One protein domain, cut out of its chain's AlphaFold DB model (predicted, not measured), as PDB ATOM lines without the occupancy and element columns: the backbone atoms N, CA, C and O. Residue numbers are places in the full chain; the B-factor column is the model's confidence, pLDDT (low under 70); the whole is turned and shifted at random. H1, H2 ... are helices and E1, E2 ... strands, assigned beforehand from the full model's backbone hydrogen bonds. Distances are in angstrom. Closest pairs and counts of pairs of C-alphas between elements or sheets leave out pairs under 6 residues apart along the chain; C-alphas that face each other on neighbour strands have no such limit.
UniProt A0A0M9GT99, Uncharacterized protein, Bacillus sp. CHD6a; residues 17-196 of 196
ATOM      1  N   ASP A  17       9.806 -40.099  55.485       92.12
ATOM      2  CA  ASP A  17      10.842 -39.330  54.793       92.12
ATOM      3  C   ASP A  17      10.891 -39.595  53.281       92.12
ATOM      4  O   ASP A  17      11.356 -38.745  52.518       92.12
ATOM      5  N   ILE A  18      10.354 -40.731  52.817       93.19
ATOM      6  CA  ILE A  18      10.285 -41.042  51.385       93.19
ATOM      7  C   ILE A  18       8.993 -40.557  50.721       93.19
ATOM      8  O   ILE A  18       8.857 -40.734  49.507       93.19
ATOM      9  N   TYR A  19       8.059 -39.930  51.449       93.62
ATOM     10  CA  TYR A  19       6.773 -39.468  50.902       93.62
ATOM     11  C   TYR A  19       6.943 -38.664  49.586       93.62
ATOM     12  O   TYR A  19       7.913 -37.914  49.438       93.62
ATOM     13  N   PRO A  20       6.068 -38.844  48.573       93.62
ATOM     14  CA  PRO A  20       4.925 -39.769  48.506       93.62
ATOM     15  C   PRO A  20       5.284 -41.240  48.211       93.62
ATOM     16  O   PRO A  20       4.394 -42.048  47.969       93.62
ATOM     17  N   GLY A  21       6.566 -41.601  48.232       92.94
ATOM     18  CA  GLY A  21       7.093 -42.863  47.712       92.94
ATOM     19  C   GLY A  21       7.357 -42.798  46.203       92.94
ATOM     20  O   GLY A  21       7.068 -41.779  45.570       92.94
ATOM     21  N   PRO A  22       7.951 -43.847  45.612       91.94
ATOM     22  CA  PRO A  22       8.167 -43.905  44.171       91.94
ATOM     23  C   PRO A  22       6.864 -44.190  43.415       91.94
ATOM     24  O   PRO A  22       6.039 -45.002  43.850       91.94
ATOM     25  N   ARG A  23       6.705 -43.555  42.250       90.12
ATOM     26  CA  ARG A  23       5.513 -43.664  41.389       90.12
ATOM     27  C   ARG A  23       5.819 -44.390  40.072       90.12
ATOM     28  O   ARG A  23       6.857 -44.111  39.456       90.12
ATOM     29  N   PRO A  24       4.980 -45.343  39.617       90.81
ATOM     30  CA  PRO A  24       5.181 -45.986  38.320       90.81
ATOM     31  C   PRO A  24       5.198 -44.949  37.193       90.81
ATOM     32  O   PRO A  24       4.324 -44.102  37.148       90.81
ATOM     33  N   ALA A  25       6.145 -45.012  36.252       90.06
ATOM     34  CA  ALA A  25       6.282 -43.972  35.218       90.06
ATOM     35  C   ALA A  25       5.197 -43.976  34.119       90.06
ATOM     36  O   ALA A  25       5.179 -43.079  33.273       90.06
ATOM     37  N   SER A  26       4.312 -44.976  34.106       91.75
ATOM     38  CA  SER A  26       3.267 -45.178  33.096       91.75
ATOM     39  C   SER A  26       1.932 -45.534  33.747       91.75
ATOM     40  O   SER A  26       1.878 -45.804  34.945       91.75
ATOM     41  N   SER A  27       0.865 -45.598  32.949       94.69
ATOM     42  CA  SER A  27      -0.381 -46.259  33.347       94.69
ATOM     43  C   SER A  27      -0.139 -47.735  33.686       94.69
ATOM     44  O   SER A  27       0.754 -48.381  33.117       94.69
ATOM     45  N   PHE A  28      -0.923 -48.268  34.617       94.25
ATOM     46  CA  PHE A  28      -0.811 -49.644  35.092       94.25
ATOM     47  C   PHE A  28      -2.135 -50.140  35.679       94.25
ATOM     48  O   PHE A  28      -3.008 -49.358  36.049       94.25
ATOM     49  N   LEU A  29      -2.260 -51.458  35.789       94.44
ATOM     50  CA  LEU A  29      -3.266 -52.105  36.622       94.44
ATOM     51  C   LEU A  29      -2.605 -52.501  37.946       94.44
ATOM     52  O   LEU A  29      -1.607 -53.219  37.928       94.44
ATOM     53  N   PHE A  30      -3.145 -52.055  39.076       94.25
ATOM     54  CA  PHE A  30      -2.820 -52.627  40.379       94.25
ATOM     55  C   PHE A  30      -3.717 -53.840  40.619       94.25
ATOM     56  O   PHE A  30      -4.928 -53.726  40.454       94.25
ATOM     57  N   TRP A  31      -3.128 -54.993  40.927       92.88
ATOM     58  CA  TRP A  31      -3.856 -56.215  41.265       92.88
ATOM     59  C   TRP A  31      -2.926 -57.224  41.944       92.88
ATOM     60  O   TRP A  31      -1.752 -57.328  41.584       92.88
ATOM     61  N   GLN A  32      -3.430 -57.962  42.931       90.94
ATOM     62  CA  GLN A  32      -2.682 -58.944  43.726       90.94
ATOM     63  C   GLN A  32      -1.374 -58.378  44.305       90.94
ATOM     64  O   GLN A  32      -0.324 -59.027  44.304       90.94
ATOM     65  N   GLY A  33      -1.422 -57.128  44.757       89.81
ATOM     66  CA  GLY A  33      -0.299 -56.377  45.293       89.81
ATOM     67  C   GLY A  33       0.751 -55.995  44.251       89.81
ATOM     68  O   GLY A  33       1.851 -55.602  44.630       89.81
ATOM     69  N   LYS A  34       0.479 -56.121  42.951       88.69
ATOM     70  CA  LYS A  34       1.454 -55.911  41.872       88.69
ATOM     71  C   LYS A  34       0.967 -54.855  40.889       88.69
ATOM     72  O   LYS A  34      -0.228 -54.672  40.691       88.69
ATOM     73  N   ALA A  35       1.912 -54.177  40.238       90.88
ATOM     74  CA  ALA A  35       1.618 -53.369  39.059       90.88
ATOM     75  C   ALA A  35       1.826 -54.193  37.786       90.88
ATOM     76  O   ALA A  35       2.939 -54.624  37.470       90.88
ATOM     77  N   HIS A  36       0.751 -54.363  37.031       90.19
ATOM     78  CA  HIS A  36       0.739 -54.960  35.707       90.19
ATOM     79  C   HIS A  36       0.840 -53.852  34.663       90.19
ATOM     80  O   HIS A  36       0.161 -52.824  34.747       90.19
ATOM     81  N   ARG A  37       1.727 -54.039  33.685       88.50
ATOM     82  CA  ARG A  37       2.015 -53.010  32.685       88.50
ATOM     83  C   ARG A  37       0.792 -52.823  31.795       88.50
ATOM     84  O   ARG A  37       0.285 -53.791  31.239       88.50
ATOM     85  N   MET A  38       0.387 -51.575  31.596       90.25
ATOM     86  CA  MET A  38      -0.572 -51.226  30.558       90.25
ATOM     87  C   MET A  38       0.163 -50.721  29.319       90.25
ATOM     88  O   MET A  38       1.041 -49.860  29.405       90.25
ATOM     89  N   GLU A  39      -0.196 -51.253  28.159       88.25
ATOM     90  CA  GLU A  39       0.206 -50.708  26.870       88.25
ATOM     91  C   GLU A  39      -0.858 -49.712  26.405       88.25
ATOM     92  O   GLU A  39      -1.876 -50.071  25.817       88.25
ATOM     93  N   ALA A  40      -0.625 -48.450  26.762       82.56
ATOM     94  CA  ALA A  40      -1.503 -47.335  26.456       82.56
ATOM     95  C   ALA A  40      -1.110 -46.687  25.122       82.56
ATOM     96  O   ALA A  40       0.068 -46.408  24.884       82.56
ATOM     97  N   GLY A  41      -2.097 -46.417  24.271       83.44
ATOM     98  CA  GLY A  41      -1.933 -45.718  22.997       83.44
ATOM     99  C   GLY A  41      -2.777 -44.449  22.958       83.44
ATOM    100  O   GLY A  41      -3.949 -44.469  23.311       83.44
ATOM    101  N   LYS A  42      -2.205 -43.329  22.516       87.12
ATOM    102  CA  LYS A  42      -2.952 -42.071  22.414       87.12
ATOM    103  C   LYS A  42      -4.063 -42.177  21.365       87.12
ATOM    104  O   LYS A  42      -3.806 -42.597  20.240       87.12
ATOM    105  N   GLY A  43      -5.273 -41.745  21.716       86.38
ATOM    106  CA  GLY A  43      -6.445 -41.761  20.837       86.38
ATOM    107  C   GLY A  43      -7.108 -43.133  20.685       86.38
ATOM    108  O   GLY A  43      -8.067 -43.251  19.927       86.38
ATOM    109  N   VAL A  44      -6.618 -44.152  21.393       88.94
ATOM    110  CA  VAL A  44      -7.291 -45.445  21.522       88.94
ATOM    111  C   VAL A  44      -8.087 -45.411  22.830       88.94
ATOM    112  O   VAL A  44      -7.499 -45.037  23.842       88.94
ATOM    113  N   PRO A  45      -9.384 -45.776  22.829       89.81
ATOM    114  CA  PRO A  45     -10.183 -45.806  24.051       89.81
ATOM    115  C   PRO A  45      -9.545 -46.684  25.126       89.81
ATOM    116  O   PRO A  45      -9.057 -47.775  24.809       89.81
ATOM    117  N   VAL A  46      -9.597 -46.239  26.382       90.81
ATOM    118  CA  VAL A  46      -9.000 -46.957  27.520       90.81
ATOM    119  C   VAL A  46      -9.363 -48.440  27.557       90.81
ATOM    120  O   VAL A  46      -8.500 -49.283  27.801       90.81
ATOM    121  N   GLU A  47     -10.623 -48.765  27.285       90.50
ATOM    122  CA  GLU A  47     -11.177 -50.119  27.293       90.50
ATOM    123  C   GLU A  47     -10.449 -51.066  26.320       90.50
ATOM    124  O   GLU A  47     -10.374 -52.274  26.549       90.50
ATOM    125  N   GLN A  48      -9.867 -50.522  25.251       91.56
ATOM    126  CA  GLN A  48      -9.191 -51.287  24.204       91.56
ATOM    127  C   GLN A  48      -7.694 -51.488  24.463       91.56
ATOM    128  O   GLN A  48      -7.041 -52.199  23.695       91.56
ATOM    129  N   HIS A  49      -7.130 -50.881  25.509       92.12
ATOM    130  CA  HIS A  49      -5.726 -51.086  25.855       92.12
ATOM    131  C   HIS A  49      -5.458 -52.480  26.404       92.12
ATOM    132  O   HIS A  49      -6.327 -53.125  26.988       92.12
ATOM    133  N   SER A  50      -4.209 -52.909  26.256       91.69
ATOM    134  CA  SER A  50      -3.746 -54.219  26.699       91.69
ATOM    135  C   SER A  50      -3.059 -54.128  28.058       91.69
ATOM    136  O   SER A  50      -2.168 -53.300  28.266       91.69
ATOM    137  N   ILE A  51      -3.425 -55.029  28.964       91.56
ATOM    138  CA  ILE A  51      -2.719 -55.288  30.214       91.56
ATOM    139  C   ILE A  51      -1.833 -56.515  30.035       91.56
ATOM    140  O   ILE A  51      -2.285 -57.596  29.664       91.56
ATOM    141  N   HIS A  52      -0.559 -56.322  30.343       89.44
ATOM    142  CA  HIS A  52       0.498 -57.318  30.318       89.44
ATOM    143  C   HIS A  52       0.725 -57.828  31.742       89.44
ATOM    144  O   HIS A  52       1.256 -57.110  32.601       89.44
ATOM    145  N   PHE A  53       0.286 -59.060  32.018       85.50
ATOM    146  CA  PHE A  53       0.363 -59.627  33.361       85.50
ATOM    147  C   PHE A  53       1.764 -60.164  33.662       85.50
ATOM    148  O   PHE A  53       2.320 -60.972  32.918       85.50
ATOM    149  N   THR A  54       2.325 -59.724  34.792       73.50
ATOM    150  CA  THR A  54       3.583 -60.245  35.326       73.50
ATOM    151  C   THR A  54       3.332 -61.406  36.280       73.50
ATOM    152  O   THR A  54       2.537 -61.289  37.210       73.50
ATOM    153  N   ASN A  55       4.072 -62.499  36.087       65.31
ATOM    154  CA  ASN A  55       4.160 -63.596  37.056       65.31
ATOM    155  C   ASN A  55       5.352 -63.431  38.010       65.31
ATOM    156  O   ASN A  55       5.561 -64.264  38.884       65.31
ATOM    157  N   VAL A  56       6.154 -62.376  37.843       63.09
ATOM    158  CA  VAL A  56       7.347 -62.133  38.656       63.09
ATOM    159  C   VAL A  56       6.941 -61.398  39.935       63.09
ATOM    160  O   VAL A  56       6.245 -60.385  39.871       63.09
ATOM    161  N   ASP A  57       7.381 -61.899  41.090       54.34
ATOM    162  CA  ASP A  57       7.137 -61.289  42.411       54.34
ATOM    163  C   ASP A  57       7.932 -59.994  42.640       54.34
ATOM    164  O   ASP A  57       7.644 -59.230  43.559       54.34
ATOM    165  N   HIS A  58       8.909 -59.704  41.778       51.75
ATOM    166  CA  HIS A  58       9.712 -58.495  41.859       51.75
ATOM    167  C   HIS A  58       9.124 -57.346  41.038       51.75
ATOM    168  O   HIS A  58       9.062 -57.372  39.807       51.75
ATOM    169  N   VAL A  59       8.822 -56.274  41.767       49.50
ATOM    170  CA  VAL A  59       8.385 -54.943  41.318       49.50
ATOM    171  C   VAL A  59       9.298 -54.320  40.234       49.50
ATOM    172  O   VAL A  59       8.877 -53.434  39.493       49.50
ATOM    173  N   LEU A  60      10.537 -54.807  40.088       46.25
ATOM    174  CA  LEU A  60      11.541 -54.335  39.124       46.25
ATOM    175  C   LEU A  60      11.461 -54.974  37.719       46.25
ATOM    176  O   LEU A  60      12.124 -54.486  36.807       46.25
ATOM    177  N   GLY A  61      10.691 -56.050  37.513       42.19
ATOM    178  CA  GLY A  61      10.956 -56.981  36.403       42.19
ATOM    179  C   GLY A  61       9.910 -57.153  35.297       42.19
ATOM    180  O   GLY A  61      10.164 -57.936  34.390       42.19
ATOM    181  N   SER A  62       8.759 -56.474  35.303       44.19
ATOM    182  CA  SER A  62       7.693 -56.762  34.315       44.19
ATOM    183  C   SER A  62       7.925 -56.188  32.908       44.19
ATOM    184  O   SER A  62       7.158 -56.468  31.990       44.19
ATOM    185  N   LEU A  63       8.984 -55.397  32.710       43.94
ATOM    186  CA  LEU A  63       9.327 -54.809  31.407       43.94
ATOM    187  C   LEU A  63      10.362 -55.626  30.612       43.94
ATOM    188  O   LEU A  63      10.576 -55.315  29.443       43.94
ATOM    189  N   ALA A  64      10.985 -56.648  31.215       46.03
ATOM    190  CA  ALA A  64      12.081 -57.417  30.607       46.03
ATOM    191  C   ALA A  64      11.760 -58.900  30.335       46.03
ATOM    192  O   ALA A  64      12.542 -59.570  29.664       46.03
ATOM    193  N   PHE A  65      10.628 -59.425  30.814       49.34
ATOM    194  CA  PHE A  65      10.277 -60.842  30.667       49.34
ATOM    195  C   PHE A  65       8.944 -61.023  29.939       49.34
ATOM    196  O   PHE A  65       8.024 -60.222  30.101       49.34
ATOM    197  N   GLN A  66       8.873 -62.072  29.110       48.72
ATOM    198  CA  GLN A  66       7.701 -62.466  28.326       48.72
ATOM    199  C   GLN A  66       6.440 -62.423  29.196       48.72
ATOM    200  O   GLN A  66       6.315 -63.186  30.155       48.72
ATOM    201  N   SER A  67       5.512 -61.523  28.865       54.94
ATOM    202  CA  SER A  67       4.182 -61.540  29.472       54.94
ATOM    203  C   SER A  67       3.542 -62.883  29.183       54.94
ATOM    204  O   SER A  67       3.510 -63.327  28.037       54.94
ATOM    205  N   THR A  68       3.073 -63.550  30.230       60.81
ATOM    206  CA  THR A  68       2.470 -64.876  30.085       60.81
ATOM    207  C   THR A  68       1.042 -64.768  29.570       60.81
ATOM    208  O   THR A  68       0.578 -65.666  28.877       60.81
ATOM    209  N   HIS A  69       0.364 -63.657  29.877       77.31
ATOM    210  CA  HIS A  69      -1.022 -63.402  29.508       77.31
ATOM    211  C   HIS A  69      -1.227 -61.916  29.209       77.31
ATOM    212  O   HIS A  69      -0.810 -61.050  29.985       77.31
ATOM    213  N   VAL A  70      -1.890 -61.641  28.089       86.25
ATOM    214  CA  VAL A  70      -2.335 -60.305  27.692       86.25
ATOM    215  C   VAL A  70      -3.853 -60.325  27.632       86.25
ATOM    216  O   VAL A  70      -4.427 -61.244  27.052       86.25
ATOM    217  N   LYS A  71      -4.489 -59.330  28.243       89.81
ATOM    218  CA  LYS A  71      -5.942 -59.137  28.200       89.81
ATOM    219  C   LYS A  71      -6.255 -57.673  27.979       89.81
ATOM    220  O   LYS A  71      -5.477 -56.813  28.399       89.81
ATOM    221  N   LYS A  72      -7.385 -57.378  27.354       91.00
ATOM    222  CA  LYS A  72      -7.846 -56.001  27.218       91.00
ATOM    223  C   LYS A  72      -8.441 -55.479  28.514       91.00
ATOM    224  O   LYS A  72      -8.990 -56.243  29.301       91.00
ATOM    225  N   VAL A  73      -8.391 -54.166  28.705       90.50
ATOM    226  CA  VAL A  73      -9.009 -53.493  29.854       90.50
ATOM    227  C   VAL A  73     -10.519 -53.787  29.934       90.50
ATOM    228  O   VAL A  73     -11.019 -54.056  31.025       90.50
ATOM    229  N   GLU A  74     -11.233 -53.823  28.803       90.38
ATOM    230  CA  GLU A  74     -12.674 -54.143  28.738       90.38
ATOM    231  C   GLU A  74     -13.040 -55.509  29.326       90.38
ATOM    232  O   GLU A  74     -14.130 -55.674  29.852       90.38
ATOM    233  N   GLU A  75     -12.124 -56.481  29.308       88.50
ATOM    234  CA  GLU A  75     -12.375 -57.808  29.886       88.50
ATOM    235  C   GLU A  75     -12.484 -57.776  31.419       88.50
ATOM    236  O   GLU A  75     -12.909 -58.753  32.035       88.50
ATOM    237  N   PHE A  76     -12.086 -56.664  32.038       83.88
ATOM    238  CA  PHE A  76     -12.119 -56.460  33.485       83.88
ATOM    239  C   PHE A  76     -13.084 -55.368  33.916       83.88
ATOM    240  O   PHE A  76     -13.532 -55.326  35.064       83.88
ATOM    241  N   LEU A  77     -13.388 -54.452  33.005       80.56
ATOM    242  CA  LEU A  77     -14.434 -53.483  33.219       80.56
ATOM    243  C   LEU A  77     -15.758 -54.202  32.945       80.56
ATOM    244  O   LEU A  77     -16.085 -54.487  31.802       80.56
ATOM    245  N   GLY A  78     -16.497 -54.545  34.006       79.31
ATOM    246  CA  GLY A  78     -17.830 -55.150  33.885       79.31
ATOM    247  C   GLY A  78     -18.816 -54.277  33.090       79.31
ATOM    248  O   GLY A  78     -18.449 -53.241  32.542       79.31
ATOM    249  N   GLU A  79     -20.101 -54.640  33.075       78.25
ATOM    250  CA  GLU A  79     -21.116 -54.058  32.168       78.25
ATOM    251  C   GLU A  79     -21.236 -52.514  32.166       78.25
ATOM    252  O   GLU A  79     -21.763 -51.946  31.214       78.25
ATOM    253  N   GLY A  80     -20.732 -51.809  33.186       81.75
ATOM    254  CA  GLY A  80     -20.736 -50.343  33.251       81.75
ATOM    255  C   GLY A  80     -19.431 -49.636  32.854       81.75
ATOM    256  O   GLY A  80     -19.361 -48.410  32.971       81.75
ATOM    257  N   GLY A  81     -18.392 -50.354  32.420       88.62
ATOM    258  CA  GLY A  81     -17.139 -49.740  31.967       88.62
ATOM    259  C   GLY A  81     -16.449 -48.883  33.044       88.62
ATOM    260  O   GLY A  81     -16.691 -49.041  34.246       88.62
ATOM    261  N   LEU A  82     -15.649 -47.899  32.617       88.56
ATOM    262  CA  LEU A  82     -15.084 -46.879  33.518       88.56
ATOM    263  C   LEU A  82     -16.150 -46.010  34.193       88.56
ATOM    264  O   LEU A  82     -15.922 -45.516  35.293       88.56
ATOM    265  N   GLN A  83     -17.312 -45.830  33.560       88.50
ATOM    266  CA  GLN A  83     -18.394 -44.985  34.080       88.50
ATOM    267  C   GLN A  83     -19.002 -45.542  35.375       88.50
ATOM    268  O   GLN A  83     -19.596 -44.804  36.156       88.50
ATOM    269  N   SER A  84     -18.836 -46.846  35.622       91.38
ATOM    270  CA  SER A  84     -19.236 -47.492  36.877       91.38
ATOM    271  C   SER A  84     -18.254 -47.287  38.034       91.38
ATOM    272  O   SER A  84     -18.560 -47.657  39.170       91.38
ATOM    273  N   LYS A  85     -17.073 -46.727  37.759       94.06
ATOM    274  CA  LYS A  85     -15.995 -46.529  38.725       94.06
ATOM    275  C   LYS A  85     -15.916 -45.064  39.143       94.06
ATOM    276  O   LYS A  85     -16.307 -44.162  38.408       94.06
ATOM    277  N   VAL A  86     -15.379 -44.827  40.333       96.12
ATOM    278  CA  VAL A  86     -15.097 -43.491  40.852       96.12
ATOM    279  C   VAL A  86     -13.678 -43.099  40.425       96.12
ATOM    280  O   VAL A  86     -12.731 -43.772  40.840       96.12
ATOM    281  N   PRO A  87     -13.504 -42.051  39.596       96.94
ATOM    282  CA  PRO A  87     -12.189 -41.603  39.152       96.94
ATOM    283  C   PRO A  87     -11.546 -40.694  40.209       96.94
ATOM    284  O   PRO A  87     -11.931 -39.532  40.355       96.94
ATOM    285  N   VAL A  88     -10.565 -41.213  40.948       98.06
ATOM    286  CA  VAL A  88      -9.857 -40.483  42.012       98.06
ATOM    287  C   VAL A  88      -8.461 -40.082  41.544       98.06
ATOM    288  O   VAL A  88      -7.683 -40.922  41.098       98.06
ATOM    289  N   VAL A  89      -8.121 -38.802  41.654       98.06
ATOM    290  CA  VAL A  89      -6.799 -38.272  41.328       98.06
ATOM    291  C   VAL A  89      -5.807 -38.706  42.407       98.06
ATOM    292  O   VAL A  89      -5.928 -38.349  43.577       98.06
ATOM    293  N   ALA A  90      -4.798 -39.465  42.002       97.62
ATOM    294  CA  ALA A  90      -3.675 -39.883  42.815       97.62
ATOM    295  C   ALA A  90      -2.434 -39.066  42.438       97.62
ATOM    296  O   ALA A  90      -1.859 -39.210  41.358       97.62
ATOM    297  N   TYR A  91      -2.022 -38.202  43.359       95.81
ATOM    298  CA  TYR A  91      -0.858 -37.326  43.209       95.81
ATOM    299  C   TYR A  91       0.133 -37.440  44.382       95.81
ATOM    300  O   TYR A  91       1.270 -36.984  44.288       95.81
ATOM    301  N   GLY A  92      -0.287 -38.080  45.477       95.19
ATOM    302  CA  GLY A  92       0.537 -38.424  46.633       95.19
ATOM    303  C   GLY A  92       0.757 -39.933  46.750       95.19
ATOM    304  O   GLY A  92       0.929 -40.644  45.762       95.19
ATOM    305  N   SER A  93       0.709 -40.457  47.974       95.44
ATOM    306  CA  SER A  93       1.008 -41.867  48.253       95.44
ATOM    307  C   SER A  93       0.018 -42.875  47.643       95.44
ATOM    308  O   SER A  93       0.328 -44.059  47.580       95.44
ATOM    309  N   ASN A  94      -1.143 -42.435  47.139       96.06
ATOM    310  CA  ASN A  94      -2.147 -43.287  46.473       96.06
ATOM    311  C   ASN A  94      -1.750 -43.818  45.087       96.06
ATOM    312  O   ASN A  94      -2.518 -44.558  44.480       96.06
ATOM    313  N   VAL A  95      -0.563 -43.473  44.592       95.12
ATOM    314  CA  VAL A  95       0.041 -44.090  43.398       95.12
ATOM    315  C   VAL A  95       1.312 -44.892  43.734       95.12
ATOM    316  O   VAL A  95       1.851 -45.606  42.888       95.12
ATOM    317  N   CYS A  96       1.782 -44.845  44.985       94.88
ATOM    318  CA  CYS A  96       2.911 -45.648  45.444       94.88
ATOM    319  C   CYS A  96       2.473 -47.095  45.707       94.88
ATOM    320  O   CYS A  96       1.602 -47.342  46.543       94.88
ATOM    321  N   LEU A  97       3.104 -48.071  45.045       94.12
ATOM    322  CA  LEU A  97       2.701 -49.480  45.163       94.12
ATOM    323  C   LEU A  97       2.837 -50.024  46.584       94.12
ATOM    324  O   LEU A  97       1.916 -50.679  47.060       94.12
ATOM    325  N   ALA A  98       3.947 -49.738  47.269       94.44
ATOM    326  CA  ALA A  98       4.152 -50.197  48.641       94.44
ATOM    327  C   ALA A  98       3.100 -49.613  49.600       94.44
ATOM    328  O   ALA A  98       2.606 -50.314  50.483       94.44
ATOM    329  N   GLN A  99       2.678 -48.360  49.377       95.88
ATOM    330  CA  GLN A  99       1.571 -47.778  50.134       95.88
ATOM    331  C   GLN A  99       0.245 -48.476  49.816       95.88
ATOM    332  O   GLN A  99      -0.512 -48.783  50.734       95.88
ATOM    333  N   LEU A 100      -0.064 -48.721  48.539       96.50
ATOM    334  CA  LEU A 100      -1.291 -49.421  48.155       96.50
ATOM    335  C   LEU A 100      -1.329 -50.828  48.765       96.50
ATOM    336  O   LEU A 100      -2.315 -51.184  49.405       96.50
ATOM    337  N   GLN A 101      -0.233 -51.583  48.679       95.69
ATOM    338  CA  GLN A 101      -0.086 -52.880  49.347       95.69
ATOM    339  C   GLN A 101      -0.352 -52.778  50.853       95.69
ATOM    340  O   GLN A 101      -1.087 -53.598  51.399       95.69
ATOM    341  N   TYR A 102       0.218 -51.775  51.528       95.56
ATOM    342  CA  TYR A 102      -0.045 -51.531  52.945       95.56
ATOM    343  C   TYR A 102      -1.542 -51.320  53.210       95.56
ATOM    344  O   TYR A 102      -2.098 -51.976  54.085       95.56
ATOM    345  N   LYS A 103      -2.214 -50.462  52.429       95.88
ATOM    346  CA  LYS A 103      -3.642 -50.161  52.608       95.88
ATOM    347  C   LYS A 103      -4.512 -51.404  52.420       95.88
ATOM    348  O   LYS A 103      -5.342 -51.685  53.277       95.88
ATOM    349  N   PHE A 104      -4.284 -52.189  51.368       96.62
ATOM    350  CA  PHE A 104      -5.052 -53.416  51.122       96.62
ATOM    351  C   PHE A 104      -4.755 -54.534  52.131       96.62
ATOM    352  O   PHE A 104      -5.641 -55.319  52.448       96.62
ATOM    353  N   ARG A 105      -3.572 -54.562  52.758       95.44
ATOM    354  CA  ARG A 105      -3.312 -55.463  53.900       95.44
ATOM    355  C   ARG A 105      -4.169 -55.152  55.131       95.44
ATOM    356  O   ARG A 105      -4.345 -56.040  55.959       95.44
ATOM    357  N   LEU A 106      -4.701 -53.933  55.266       94.25
ATOM    358  CA  LEU A 106      -5.617 -53.577  56.361       94.25
ATOM    359  C   LEU A 106      -7.024 -54.168  56.172       94.25
ATOM    360  O   LEU A 106      -7.764 -54.254  57.150       94.25
ATOM    361  N   ARG A 107      -7.388 -54.550  54.939       95.19
ATOM    362  CA  ARG A 107      -8.655 -55.206  54.575       95.19
ATOM    363  C   ARG A 107      -8.407 -56.287  53.514       95.19
ATOM    364  O   ARG A 107      -8.688 -56.061  52.338       95.19
ATOM    365  N   PRO A 108      -7.825 -57.437  53.897       93.25
ATOM    366  CA  PRO A 108      -7.418 -58.486  52.958       93.25
ATOM    367  C   PRO A 108      -8.584 -59.131  52.188       93.25
ATOM    368  O   PRO A 108      -8.351 -59.837  51.211       93.25
ATOM    369  N   GLU A 109      -9.820 -58.927  52.638       93.50
ATOM    370  CA  GLU A 109     -11.047 -59.340  51.960       93.50
ATOM    371  C   GLU A 109     -11.435 -58.447  50.773       93.50
ATOM    372  O   GLU A 109     -12.262 -58.857  49.958       93.50
ATOM    373  N   GLU A 110     -10.873 -57.238  50.681       95.12
ATOM    374  CA  GLU A 110     -11.167 -56.297  49.602       95.12
ATOM    375  C   GLU A 110     -10.287 -56.565  48.379       95.12
ATOM    376  O   GLU A 110      -9.067 -56.710  48.478       95.12
ATOM    377  N   GLU A 111     -10.905 -56.595  47.200       93.56
ATOM    378  CA  GLU A 111     -10.183 -56.793  45.946       93.56
ATOM    379  C   GLU A 111      -9.374 -55.546  45.582       93.56
ATOM    380  O   GLU A 111      -9.897 -54.435  45.485       93.56
ATOM    381  N   ASP A 112      -8.091 -55.733  45.297       93.94
ATOM    382  CA  ASP A 112      -7.151 -54.658  44.981       93.94
ATOM    383  C   ASP A 112      -7.047 -54.337  43.487       93.94
ATOM    384  O   ASP A 112      -6.091 -53.709  43.043       93.94
ATOM    385  N   PHE A 113      -8.050 -54.740  42.708       93.38
ATOM    386  CA  PHE A 113      -8.114 -54.519  41.270       93.38
ATOM    387  C   PHE A 113      -8.414 -53.046  40.941       93.38
ATOM    388  O   PHE A 113      -9.574 -52.629  40.919       93.38
ATOM    389  N   MET A 114      -7.386 -52.243  40.659       94.94
ATOM    390  CA  MET A 114      -7.531 -50.814  40.354       94.94
ATOM    391  C   MET A 114      -6.777 -50.416  39.088       94.94
ATOM    392  O   MET A 114      -5.557 -50.563  38.991       94.94
ATOM    393  N   LEU A 115      -7.491 -49.828  38.128       95.81
ATOM    394  CA  LEU A 115      -6.867 -49.245  36.943       95.81
ATOM    395  C   LEU A 115      -6.333 -47.847  37.276       95.81
ATOM    396  O   LEU A 115      -7.098 -46.986  37.706       95.81
ATOM    397  N   CYS A 116      -5.037 -47.624  37.064       96.69
ATOM    398  CA  CYS A 116      -4.346 -46.370  37.359       96.69
ATOM    399  C   CYS A 116      -3.818 -45.763  36.055       96.69
ATOM    400  O   CYS A 116      -2.849 -46.258  35.472       96.69
ATOM    401  N   LEU A 117      -4.449 -44.689  35.583       96.19
ATOM    402  CA  LEU A 117      -4.135 -44.072  34.296       96.19
ATOM    403  C   LEU A 117      -3.356 -42.781  34.478       96.19
ATOM    404  O   LEU A 117      -3.810 -41.867  35.154       96.19
ATOM    405  N   LYS A 118      -2.190 -42.704  33.849       96.62
ATOM    406  CA  LYS A 118      -1.346 -41.519  33.887       96.62
ATOM    407  C   LYS A 118      -1.962 -40.375  33.076       96.62
ATOM    408  O   LYS A 118      -2.567 -40.598  32.023       96.62
ATOM    409  N   GLY A 119      -1.782 -39.155  33.560       96.25
ATOM    410  CA  GLY A 119      -2.175 -37.942  32.866       96.25
ATOM    411  C   GLY A 119      -1.602 -36.690  33.513       96.25
ATOM    412  O   GLY A 119      -0.633 -36.733  34.275       96.25
ATOM    413  N   ALA A 120      -2.241 -35.564  33.223       97.31
ATOM    414  CA  ALA A 120      -1.914 -34.279  33.812       97.31
ATOM    415  C   ALA A 120      -3.176 -33.538  34.260       97.31
ATOM    416  O   ALA A 120      -4.230 -33.635  33.622       97.31
ATOM    417  N   VAL A 121      -3.047 -32.778  35.345       97.00
ATOM    418  CA  VAL A 121      -4.042 -31.804  35.793       97.00
ATOM    419  C   VAL A 121      -3.604 -30.397  35.393       97.00
ATOM    420  O   VAL A 121      -2.428 -30.065  35.529       97.00
ATOM    421  N   THR A 122      -4.528 -29.580  34.886       96.81
ATOM    422  CA  THR A 122      -4.283 -28.181  34.503       96.81
ATOM    423  C   THR A 122      -4.898 -27.198  35.497       96.81
ATOM    424  O   THR A 122      -5.911 -27.494  36.137       96.81
ATOM    425  N   ASP A 123      -4.306 -26.008  35.594       95.94
ATOM    426  CA  ASP A 123      -4.703 -24.926  36.508       95.94
ATOM    427  C   ASP A 123      -4.750 -25.361  37.981       95.94
ATOM    428  O   ASP A 123      -5.571 -24.879  38.775       95.94
ATOM    429  N   SER A 124      -3.896 -26.328  38.317       95.69
ATOM    430  CA  SER A 124      -3.713 -26.882  39.650       95.69
ATOM    431  C   SER A 124      -2.276 -27.371  39.802       95.69
ATOM    432  O   SER A 124      -1.695 -27.897  38.851       95.69
ATOM    433  N   ASP A 125      -1.741 -27.262  41.011       96.62
ATOM    434  CA  ASP A 125      -0.446 -27.830  41.379       96.62
ATOM    435  C   ASP A 125      -0.557 -28.665  42.659       96.62
ATOM    436  O   ASP A 125      -1.527 -28.555  43.418       96.62
ATOM    437  N   ILE A 126       0.437 -29.520  42.877       96.38
ATOM    438  CA  ILE A 126       0.547 -30.390  44.041       96.38
ATOM    439  C   ILE A 126       1.516 -29.747  45.023       96.38
ATOM    440  O   ILE A 126       2.721 -29.679  44.787       96.38
ATOM    441  N   VAL A 127       0.977 -29.267  46.139       95.69
ATOM    442  CA  VAL A 127       1.725 -28.551  47.177       95.69
ATOM    443  C   VAL A 127       1.688 -29.325  48.489       95.69
ATOM    444  O   VAL A 127       0.965 -30.308  48.633       95.69
ATOM    445  N   TYR A 128       2.479 -28.899  49.469       94.44
ATOM    446  CA  TYR A 128       2.483 -29.529  50.785       94.44
ATOM    447  C   TYR A 128       1.383 -28.969  51.683       94.44
ATOM    448  O   TYR A 128       1.171 -27.757  51.751       94.44
ATOM    449  N   ALA A 129       0.708 -29.863  52.400       92.25
ATOM    450  CA  ALA A 129      -0.279 -29.489  53.398       92.25
ATOM    451  C   ALA A 129       0.384 -28.771  54.591       92.25
ATOM    452  O   ALA A 129       1.526 -29.077  54.941       92.25
ATOM    453  N   PRO A 130      -0.324 -27.870  55.296       91.25
ATOM    454  CA  PRO A 130       0.203 -27.174  56.470       91.25
ATOM    455  C   PRO A 130       0.131 -28.022  57.757       91.25
ATOM    456  O   PRO A 130      -0.003 -27.479  58.853       91.25
ATOM    457  N   PHE A 131       0.163 -29.353  57.649       90.31
ATOM    458  CA  PHE A 131       0.081 -30.282  58.778       90.31
ATOM    459  C   PHE A 131       0.875 -31.561  58.502       90.31
ATOM    460  O   PHE A 131       1.183 -31.872  57.357       90.31
ATOM    461  N   LEU A 132       1.181 -32.319  59.556       91.56
ATOM    462  CA  LEU A 132       1.764 -33.657  59.434       91.56
ATOM    463  C   LEU A 132       0.670 -34.719  59.502       91.56
ATOM    464  O   LEU A 132      -0.233 -34.638  60.339       91.56
ATOM    465  N   ALA A 133       0.767 -35.737  58.648       90.50
ATOM    466  CA  ALA A 133      -0.067 -36.925  58.770       90.50
ATOM    467  C   ALA A 133       0.267 -37.686  60.072       90.50
ATOM    468  O   ALA A 133       1.376 -37.547  60.593       90.50
ATOM    469  N   PRO A 134      -0.629 -38.550  60.594       87.56
ATOM    470  CA  PRO A 134      -0.383 -39.287  61.841       87.56
ATOM    471  C   PRO A 134       0.905 -40.125  61.864       87.56
ATOM    472  O   PRO A 134       1.458 -40.357  62.933       87.56
ATOM    473  N   TYR A 135       1.386 -40.562  60.698       89.81
ATOM    474  CA  TYR A 135       2.627 -41.328  60.542       89.81
ATOM    475  C   TYR A 135       3.860 -40.442  60.268       89.81
ATOM    476  O   TYR A 135       4.931 -40.949  59.958       89.81
ATOM    477  N   GLY A 136       3.731 -39.116  60.399       92.19
ATOM    478  CA  GLY A 136       4.846 -38.165  60.391       92.19
ATOM    479  C   GLY A 136       5.246 -37.610  59.023       92.19
ATOM    480  O   GLY A 136       6.181 -36.814  58.961       92.19
ATOM    481  N   SER A 137       4.568 -37.984  57.934       93.69
ATOM    482  CA  SER A 137       4.836 -37.397  56.616       93.69
ATOM    483  C   SER A 137       4.263 -35.985  56.495       93.69
ATOM    484  O   SER A 137       3.252 -35.655  57.120       93.69
ATOM    485  N   LEU A 138       4.899 -35.164  55.654       94.06
ATOM    486  CA  LEU A 138       4.334 -33.910  55.163       94.06
ATOM    487  C   LEU A 138       3.536 -34.226  53.892       94.06
ATOM    488  O   LEU A 138       4.140 -34.500  52.850       94.06
ATOM    489  N   PRO A 139       2.201 -34.277  53.962       93.62
ATOM    490  CA  PRO A 139       1.428 -34.900  52.915       93.62
ATOM    491  C   PRO A 139       1.105 -33.882  51.805       93.62
ATOM    492  O   PRO A 139       1.213 -32.668  51.998       93.62
ATOM    493  N   ALA A 140       0.770 -34.381  50.618       95.75
ATOM    494  CA  ALA A 140       0.473 -33.556  49.453       95.75
ATOM    495  C   ALA A 140      -1.011 -33.170  49.410       95.75
ATOM    496  O   ALA A 140      -1.866 -34.010  49.666       95.75
ATOM    497  N   VAL A 141      -1.307 -31.938  48.999       95.50
ATOM    498  CA  VAL A 141      -2.652 -31.435  48.673       95.50
ATOM    499  C   VAL A 141      -2.654 -30.858  47.259       95.50
ATOM    500  O   VAL A 141      -1.633 -30.358  46.781       95.50
ATOM    501  N   ILE A 142      -3.807 -30.882  46.596       94.94
ATOM    502  CA  ILE A 142      -4.003 -30.208  45.310       94.94
ATOM    503  C   ILE A 142      -4.555 -28.791  45.519       94.94
ATOM    504  O   ILE A 142      -5.569 -28.598  46.188       94.94
ATOM    505  N   ALA A 143      -3.895 -27.789  44.940       94.25
ATOM    506  CA  ALA A 143      -4.269 -26.380  45.066       94.25
ATOM    507  C   ALA A 143      -4.473 -25.728  43.690       94.25
ATOM    508  O   ALA A 143      -3.780 -26.093  42.738       94.25
ATOM    509  N   PRO A 144      -5.396 -24.756  43.552       94.69
ATOM    510  CA  PRO A 144      -5.565 -24.017  42.306       94.69
ATOM    511  C   PRO A 144      -4.352 -23.117  42.047       94.69
ATOM    512  O   PRO A 144      -4.023 -22.260  42.867       94.69
ATOM    513  N   VAL A 145      -3.715 -23.292  40.891       96.12
ATOM    514  CA  VAL A 145      -2.587 -22.471  40.429       96.12
ATOM    515  C   VAL A 145      -2.762 -22.256  38.930       96.12
ATOM    516  O   VAL A 145      -2.591 -23.184  38.146       96.12
ATOM    517  N   GLU A 146      -3.158 -21.050  38.528       95.81
ATOM    518  CA  GLU A 146      -3.438 -20.719  37.124       95.81
ATOM    519  C   GLU A 146      -2.217 -20.979  36.227       95.81
ATOM    520  O   GLU A 146      -1.096 -20.583  36.553       95.81
ATOM    521  N   GLY A 147      -2.428 -21.675  35.106       96.38
ATOM    522  CA  GLY A 147      -1.375 -22.023  34.150       96.38
ATOM    523  C   GLY A 147      -0.448 -23.166  34.580       96.38
ATOM    524  O   GLY A 147       0.366 -23.611  33.769       96.38
ATOM    525  N   ALA A 148      -0.565 -23.677  35.811       97.50
ATOM    526  CA  ALA A 148       0.190 -24.848  36.245       97.50
ATOM    527  C   ALA A 148      -0.311 -26.120  35.547       97.50
ATOM    528  O   ALA A 148      -1.505 -26.289  35.284       97.50
ATOM    529  N   VAL A 149       0.621 -27.031  35.264       97.44
ATOM    530  CA  VAL A 149       0.332 -28.368  34.743       97.44
ATOM    531  C   VAL A 149       1.146 -29.366  35.546       97.44
ATOM    532  O   VAL A 149       2.375 -29.306  35.529       97.44
ATOM    533  N   CYS A 150       0.472 -30.283  36.232       96.06
ATOM    534  CA  CYS A 150       1.123 -31.257  37.101       96.06
ATOM    535  C   CYS A 150       0.779 -32.692  36.695       96.06
ATOM    536  O   CYS A 150      -0.351 -32.990  36.306       96.06
ATOM    537  N   GLU A 151       1.767 -33.581  36.772       96.81
ATOM    538  CA  GLU A 151       1.609 -35.005  36.477       96.81
ATOM    539  C   GLU A 151       0.837 -35.705  37.601       96.81
ATOM    540  O   GLU A 151       1.189 -35.596  38.778       96.81
ATOM    541  N   VAL A 152      -0.194 -36.462  37.227       97.62
ATOM    542  CA  VAL A 152      -1.064 -37.191  38.156       97.62
ATOM    543  C   VAL A 152      -1.477 -38.541  37.575       97.62
ATOM    544  O   VAL A 152      -1.323 -38.805  36.382       97.62
ATOM    545  N   TRP A 153      -2.054 -39.391  38.420       97.81
ATOM    546  CA  TRP A 153      -2.761 -40.593  37.993       97.81
ATOM    547  C   TRP A 153      -4.240 -40.453  38.305       97.81
ATOM    548  O   TRP A 153      -4.617 -39.843  39.298       97.81
ATOM    549  N   LEU A 154      -5.083 -41.035  37.466       97.50
ATOM    550  CA  LEU A 154      -6.496 -41.223  37.735       97.50
ATOM    551  C   LEU A 154      -6.722 -42.699  38.050       97.50
ATOM    552  O   LEU A 154      -6.554 -43.561  37.185       97.50
ATOM    553  N   THR A 155      -7.059 -42.981  39.301       97.44
ATOM    554  CA  THR A 155      -7.319 -44.328  39.799       97.44
ATOM    555  C   THR A 155      -8.818 -44.584  39.805       97.44
ATOM    556  O   THR A 155      -9.577 -43.858  40.446       97.44
ATOM    557  N   PHE A 156      -9.250 -45.619  39.092       96.56
ATOM    558  CA  PHE A 156     -10.655 -45.998  38.974       96.56
ATOM    559  C   PHE A 156     -10.996 -47.053  40.021       96.56
ATOM    560  O   PHE A 156     -10.514 -48.183  39.944       96.56
ATOM    561  N   MET A 157     -11.835 -46.674  40.983       95.69
ATOM    562  CA  MET A 157     -12.177 -47.497  42.144       95.69
ATOM    563  C   MET A 157     -13.661 -47.863  42.148       95.69
ATOM    564  O   MET A 157     -14.504 -47.076  41.717       95.69
ATOM    565  N   ASP A 158     -14.012 -49.040  42.655       94.81
ATOM    566  CA  ASP A 158     -15.382 -49.274  43.110       94.81
ATOM    567  C   ASP A 158     -15.636 -48.657  44.497       94.81
ATOM    568  O   ASP A 158     -14.764 -48.045  45.116       94.81
ATOM    569  N   LYS A 159     -16.874 -48.791  44.982       94.75
ATOM    570  CA  LYS A 159     -17.293 -48.204  46.257       94.75
ATOM    571  C   LYS A 159     -16.521 -48.765  47.451       94.75
ATOM    572  O   LYS A 159     -16.164 -47.990  48.331       94.75
ATOM    573  N   LYS A 160     -16.245 -50.071  47.485       95.56
ATOM    574  CA  LYS A 160     -15.565 -50.700  48.624       95.56
ATOM    575  C   LYS A 160     -14.088 -50.328  48.661       95.56
ATOM    576  O   LYS A 160     -13.562 -49.967  49.711       95.56
ATOM    577  N   GLN A 161     -13.449 -50.308  47.492       96.62
ATOM    578  CA  GLN A 161     -12.093 -49.789  47.330       96.62
ATOM    579  C   GLN A 161     -12.016 -48.327  47.787       96.62
ATOM    580  O   GLN A 161     -11.130 -47.965  48.559       96.62
ATOM    581  N   LEU A 162     -12.981 -47.492  47.390       97.06
ATOM    582  CA  LEU A 162     -13.041 -46.099  47.827       97.06
ATOM    583  C   LEU A 162     -13.224 -45.971  49.347       97.06
ATOM    584  O   LEU A 162     -12.568 -45.141  49.970       97.06
ATOM    585  N   GLU A 163     -14.075 -46.792  49.965       96.69
ATOM    586  CA  GLU A 163     -14.253 -46.841  51.424       96.69
ATOM    587  C   GLU A 163     -12.966 -47.233  52.160       96.69
ATOM    588  O   GLU A 163     -12.652 -46.650  53.204       96.69
ATOM    589  N   LEU A 164     -12.202 -48.188  51.619       96.69
ATOM    590  CA  LEU A 164     -10.881 -48.531  52.135       96.69
ATOM    591  C   LEU A 164      -9.947 -47.318  52.068       96.69
ATOM    592  O   LEU A 164      -9.396 -46.934  53.102       96.69
ATOM    593  N   ILE A 165      -9.799 -46.685  50.900       96.94
ATOM    594  CA  ILE A 165      -8.904 -45.531  50.750       96.94
ATOM    595  C   ILE A 165      -9.340 -44.392  51.678       96.94
ATOM    596  O   ILE A 165      -8.513 -43.928  52.460       96.94
ATOM    597  N   ASN A 166     -10.629 -44.038  51.711       96.38
ATOM    598  CA  ASN A 166     -11.180 -43.021  52.616       96.38
ATOM    599  C   ASN A 166     -10.783 -43.272  54.079       96.38
ATOM    600  O   ASN A 166     -10.382 -42.349  54.785       96.38
ATOM    601  N   SER A 167     -10.836 -44.527  54.543       94.88
ATOM    602  CA  SER A 167     -10.479 -44.869  55.929       94.88
ATOM    603  C   SER A 167      -9.002 -44.621  56.279       94.88
ATOM    604  O   SER A 167      -8.653 -44.510  57.458       94.88
ATOM    605  N   THR A 168      -8.146 -44.498  55.261       93.31
ATOM    606  CA  THR A 168      -6.701 -44.256  55.393       93.31
ATOM    607  C   THR A 168      -6.297 -42.793  55.195       93.31
ATOM    608  O   THR A 168      -5.182 -42.431  55.553       93.31
ATOM    609  N   GLU A 169      -7.191 -41.940  54.692       92.00
ATOM    610  CA  GLU A 169      -6.925 -40.525  54.380       92.00
ATOM    611  C   GLU A 169      -7.347 -39.588  55.525       92.00
ATOM    612  O   GLU A 169      -7.957 -38.537  55.328       92.00
ATOM    613  N   LYS A 170      -7.040 -39.970  56.772       86.06
ATOM    614  CA  LYS A 170      -7.352 -39.140  57.947       86.06
ATOM    615  C   LYS A 170      -6.673 -37.771  57.820       86.06
ATOM    616  O   LYS A 170      -5.449 -37.701  57.755       86.06
ATOM    617  N   GLY A 171      -7.466 -36.701  57.853       85.81
ATOM    618  CA  GLY A 171      -6.992 -35.322  57.671       85.81
ATOM    619  C   GLY A 171      -7.298 -34.735  56.291       85.81
ATOM    620  O   GLY A 171      -7.082 -33.543  56.094       85.81
ATOM    621  N   TYR A 172      -7.845 -35.541  55.381       90.62
ATOM    622  CA  TYR A 172      -8.359 -35.107  54.089       90.62
ATOM    623  C   TYR A 172      -9.879 -35.225  54.015       90.62
ATOM    624  O   TYR A 172     -10.509 -35.964  54.776       90.62
ATOM    625  N   GLU A 173     -10.460 -34.531  53.042       93.12
ATOM    626  CA  GLU A 173     -11.850 -34.710  52.645       93.12
ATOM    627  C   GLU A 173     -11.900 -35.006  51.154       93.12
ATOM    628  O   GLU A 173     -11.390 -34.235  50.350       93.12
ATOM    629  N   LEU A 174     -12.573 -36.087  50.765       96.38
ATOM    630  CA  LEU A 174     -12.787 -36.362  49.351       96.38
ATOM    631  C   LEU A 174     -13.732 -35.306  48.757       96.38
ATOM    632  O   LEU A 174     -14.902 -35.208  49.141       96.38
ATOM    633  N   ARG A 175     -13.243 -34.528  47.792       95.94
ATOM    634  CA  ARG A 175     -13.999 -33.486  47.090       95.94
ATOM    635  C   ARG A 175     -14.111 -33.799  45.604       95.94
ATOM    636  O   ARG A 175     -13.257 -34.458  45.017       95.94
ATOM    637  N   VAL A 176     -15.196 -33.323  44.994       95.94
ATOM    638  CA  VAL A 176     -15.387 -33.375  43.541       95.94
ATOM    639  C   VAL A 176     -14.750 -32.146  42.899       95.94
ATOM    640  O   VAL A 176     -14.959 -31.018  43.341       95.94
ATOM    641  N   HIS A 177     -13.994 -32.378  41.836       93.88
ATOM    642  CA  HIS A 177     -13.391 -31.365  40.987       93.88
ATOM    643  C   HIS A 177     -14.031 -31.459  39.607       93.88
ATOM    644  O   HIS A 177     -14.021 -32.520  38.980       93.88
ATOM    645  N   THR A 178     -14.597 -30.345  39.153       92.94
ATOM    646  CA  THR A 178     -15.309 -30.241  37.876       92.94
ATOM    647  C   THR A 178     -14.491 -29.462  36.844       92.94
ATOM    648  O   THR A 178     -13.423 -28.921  37.154       92.94
ATOM    649  N   GLY A 179     -14.980 -29.380  35.604       90.31
ATOM    650  CA  GLY A 179     -14.392 -28.500  34.593       90.31
ATOM    651  C   GLY A 179     -13.241 -29.117  33.806       90.31
ATOM    652  O   GLY A 179     -12.408 -28.382  33.280       90.31
ATOM    653  N   LYS A 180     -13.197 -30.452  33.682       92.94
ATOM    654  CA  LYS A 180     -12.340 -31.132  32.692       92.94
ATOM    655  C   LYS A 180     -10.837 -30.876  32.856       92.94
ATOM    656  O   LYS A 180     -10.083 -30.922  31.885       92.94
ATOM    657  N   LYS A 181     -10.402 -30.638  34.097       92.75
ATOM    658  CA  LYS A 181      -9.013 -30.286  34.426       92.75
ATOM    659  C   LYS A 181      -8.019 -31.437  34.285       92.75
ATOM    660  O   LYS A 181      -6.831 -31.177  34.166       92.75
ATOM    661  N   VAL A 182      -8.474 -32.691  34.316       96.19
ATOM    662  CA  VAL A 182      -7.600 -33.865  34.188       96.19
ATOM    663  C   VAL A 182      -7.699 -34.437  32.782       96.19
ATOM    664  O   VAL A 182      -8.781 -34.822  32.334       96.19
ATOM    665  N   ARG A 183      -6.550 -34.528  32.112       95.75
ATOM    666  CA  ARG A 183      -6.390 -35.159  30.801       95.75
ATOM    667  C   ARG A 183      -5.453 -36.349  30.923       95.75
ATOM    668  O   ARG A 183      -4.313 -36.185  31.347       95.75
ATOM    669  N   LEU A 184      -5.920 -37.524  30.521       95.62
ATOM    670  CA  LEU A 184      -5.098 -38.730  30.475       95.62
ATOM    671  C   LEU A 184      -4.136 -38.701  29.282       95.62
ATOM    672  O   LEU A 184      -4.430 -38.087  28.254       95.62
ATOM    673  N   ASP A 185      -3.022 -39.426  29.384       95.06
ATOM    674  CA  ASP A 185      -2.059 -39.595  28.282       95.06
ATOM    675  C   ASP A 185      -2.701 -40.258  27.048       95.06
ATOM    676  O   ASP A 185      -2.302 -40.020  25.904       95.06
ATOM    677  N   THR A 186      -3.741 -41.057  27.284       92.06
ATOM    678  CA  THR A 186      -4.586 -41.709  26.277       92.06
ATOM    679  C   THR A 186      -5.482 -40.708  25.531       92.06
ATOM    680  O   THR A 186      -5.821 -40.925  24.369       92.06
ATOM    681  N   GLY A 187      -5.730 -39.531  26.117       92.38
ATOM    682  CA  GLY A 187      -6.429 -38.396  25.510       92.38
ATOM    683  C   GLY A 187      -7.784 -38.076  26.144       92.38
ATOM    684  O   GLY A 187      -8.281 -36.960  25.954       92.38
ATOM    685  N   GLU A 188      -8.353 -39.009  26.906       92.12
ATOM    686  CA  GLU A 188      -9.617 -38.854  27.618       92.12
ATOM    687  C   GLU A 188      -9.565 -37.722  28.643       92.12
ATOM    688  O   GLU A 188      -8.533 -37.413  29.248       92.12
ATOM    689  N   VAL A 189     -10.728 -37.109  28.840       93.69
ATOM    690  CA  VAL A 189     -10.948 -36.015  29.777       93.69
ATOM    691  C   VAL A 189     -12.251 -36.284  30.511       93.69
ATOM    692  O   VAL A 189     -13.248 -36.653  29.890       93.69
ATOM    693  N   PHE A 190     -12.249 -36.077  31.822       90.50
ATOM    694  CA  PHE A 190     -13.390 -36.373  32.682       90.50
ATOM    695  C   PHE A 190     -14.013 -35.079  33.186       90.50
ATOM    696  O   PHE A 190     -13.300 -34.185  33.632       90.50
ATOM    697  N   GLU A 191     -15.343 -34.977  33.112       92.12
ATOM    698  CA  GLU A 191     -16.062 -33.811  33.641       92.12
ATOM    699  C   GLU A 191     -15.846 -33.681  35.146       92.12
ATOM    700  O   GLU A 191     -15.478 -32.611  35.619       92.12
ATOM    701  N   ASN A 192     -16.025 -34.796  35.858       93.88
ATOM    702  CA  ASN A 192     -15.889 -34.890  37.300       93.88
ATOM    703  C   ASN A 192     -14.774 -35.875  37.642       93.88
ATOM    704  O   ASN A 192     -14.786 -37.018  37.180       93.88
ATOM    705  N   VAL A 193     -13.853 -35.442  38.491       96.31
ATOM    706  CA  VAL A 193     -12.878 -36.302  39.168       96.31
ATOM    707  C   VAL A 193     -12.925 -36.022  40.660       96.31
ATOM    708  O   VAL A 193     -13.397 -34.968  41.082       96.31
ATOM    709  N   TYR A 194     -12.448 -36.955  41.466       97.56
ATOM    710  CA  TYR A 194     -12.396 -36.797  42.913       97.56
ATOM    711  C   TYR A 194     -10.956 -36.648  43.367       97.56
ATOM    712  O   TYR A 194     -10.072 -37.292  42.818       97.56
ATOM    713  N   ALA A 195     -10.704 -35.827  44.370       96.94
ATOM    714  CA  ALA A 195      -9.395 -35.720  44.991       96.94
ATOM    715  C   ALA A 195      -9.568 -35.531  46.494       96.94
ATOM    716  O   ALA A 195     -10.592 -35.013  46.943       96.94
ATOM    717  N   TYR A 196      -8.586 -36.017  47.243       94.50
ATOM    718  CA  TYR A 196      -8.428 -35.694  48.655       94.50
ATOM    719  C   TYR A 196      -7.855 -34.287  48.796       94.50
ATOM    720  O   TYR A 196      -7.103 -33.887  47.875       94.50
TER     721      TYR A 196
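AT A GLANCE: This is residues 17 to 196 of the 196 residues of an uncharacterized protein of Bacillus sp. CHD6a (UniProt A0A0M9GT99). Look first for a long hairpin, E6 and E7, in which both strands bend sharply; it is the spine of one strongly twisted sheet, widened at one end by the meander E1 E2 E3 E4, each strand the antiparallel neighbour of the one before. E5 adds on beside E7 and E9 beside E6, the small antiparallel pair E8 and E10 sits next to E5, and H3, which stands up from the sheet over E7, meets H2 about perpendicular, while H2 only grazes the sheet. The printed part has 180 residues, under half of them in named elements, with 3 named helices and 10 named strands: along the chain come the strands E1 to E4, then H1, then E5, then H2, then the hairpin of E6 and E7, then H3, and last E8, E9 and E10; the class is mixed, helices and strands, and the neighbour pairs of the branched sheet are antiparallel. The whole is compact, with a radius of gyration of the C-alphas of 15.9 A and spans of 46 by 34 by 30 A.

IN THESE COORDINATES: Find C-alpha 114 at (-7.531, -50.814, 40.354); from there E6 runs through residues 114 to 128, 25.7 A, bending by 109 degrees at residue 123. E7, residues 140 to 157, covers 20.2 A and bends by 137 degrees at residue 146. E1, residues 28 to 31, begins at C-alpha 28 (-0.811, -49.644, 35.092), before E2 at 34 to 39, 15.9 A, E3 at 50 to 53 and E4 at 69 to 72. Then look for H1 at 81 to 84, E5 at 86 to 90, 12.1 A, H2 at 97 to 105, 12.2 A, and H3 at 159 to 168, 14.5 A. E8 is residues 175 to 177, E9 182 to 184 and E10 193 to 195, ending at C-alpha 195 (-9.395, -35.720, 44.991).

HOW THE PARTS SIT: Start at E6 and E7, where N 117 and O 154 are 2.9 A apart. E1 and E9 lie on one side of E6, E7 on the other: look at N 30 and O 114, 2.8 A, and N 120 and O 183, 2.9 A. Outward from E1, find N 29 and O 36, 3.0 A, to E2, N 39 and O 50, 2.8 A, to E3, and N 51 and O 71, 2.8 A, to edge strand E4. E5 pairs with E7 through N 88 and O 155, 2.9 A; its closest C-alphas to E10 are those of Val 88 and Tyr 194, 4.6 A. E10 pairs with E8 through N 177 and O 193, 2.8 A. H1 and H2 only graze the sheet. H3 stands up from it, at a height of 10.2 A over a local plane fitted to just 6 C-alphas. H2 and H3 touch at 77 degrees, closest at the C-alphas of Lys 103 and Thr 168, 7.2 A. Every O i to N i+4 pair is within hydrogen-bond range in H2 and H3; H1 is too short for one.

THE WHOLE: The C-alphas of Thr 68 and Pro 130, the two farthest apart, are 46.1 A apart. The printed part has no cut. The links E3 to E4 and E6 to E7 are long. Residues 55 to 68 are under 70 in pLDDT; the mean of the printed part is 89.6.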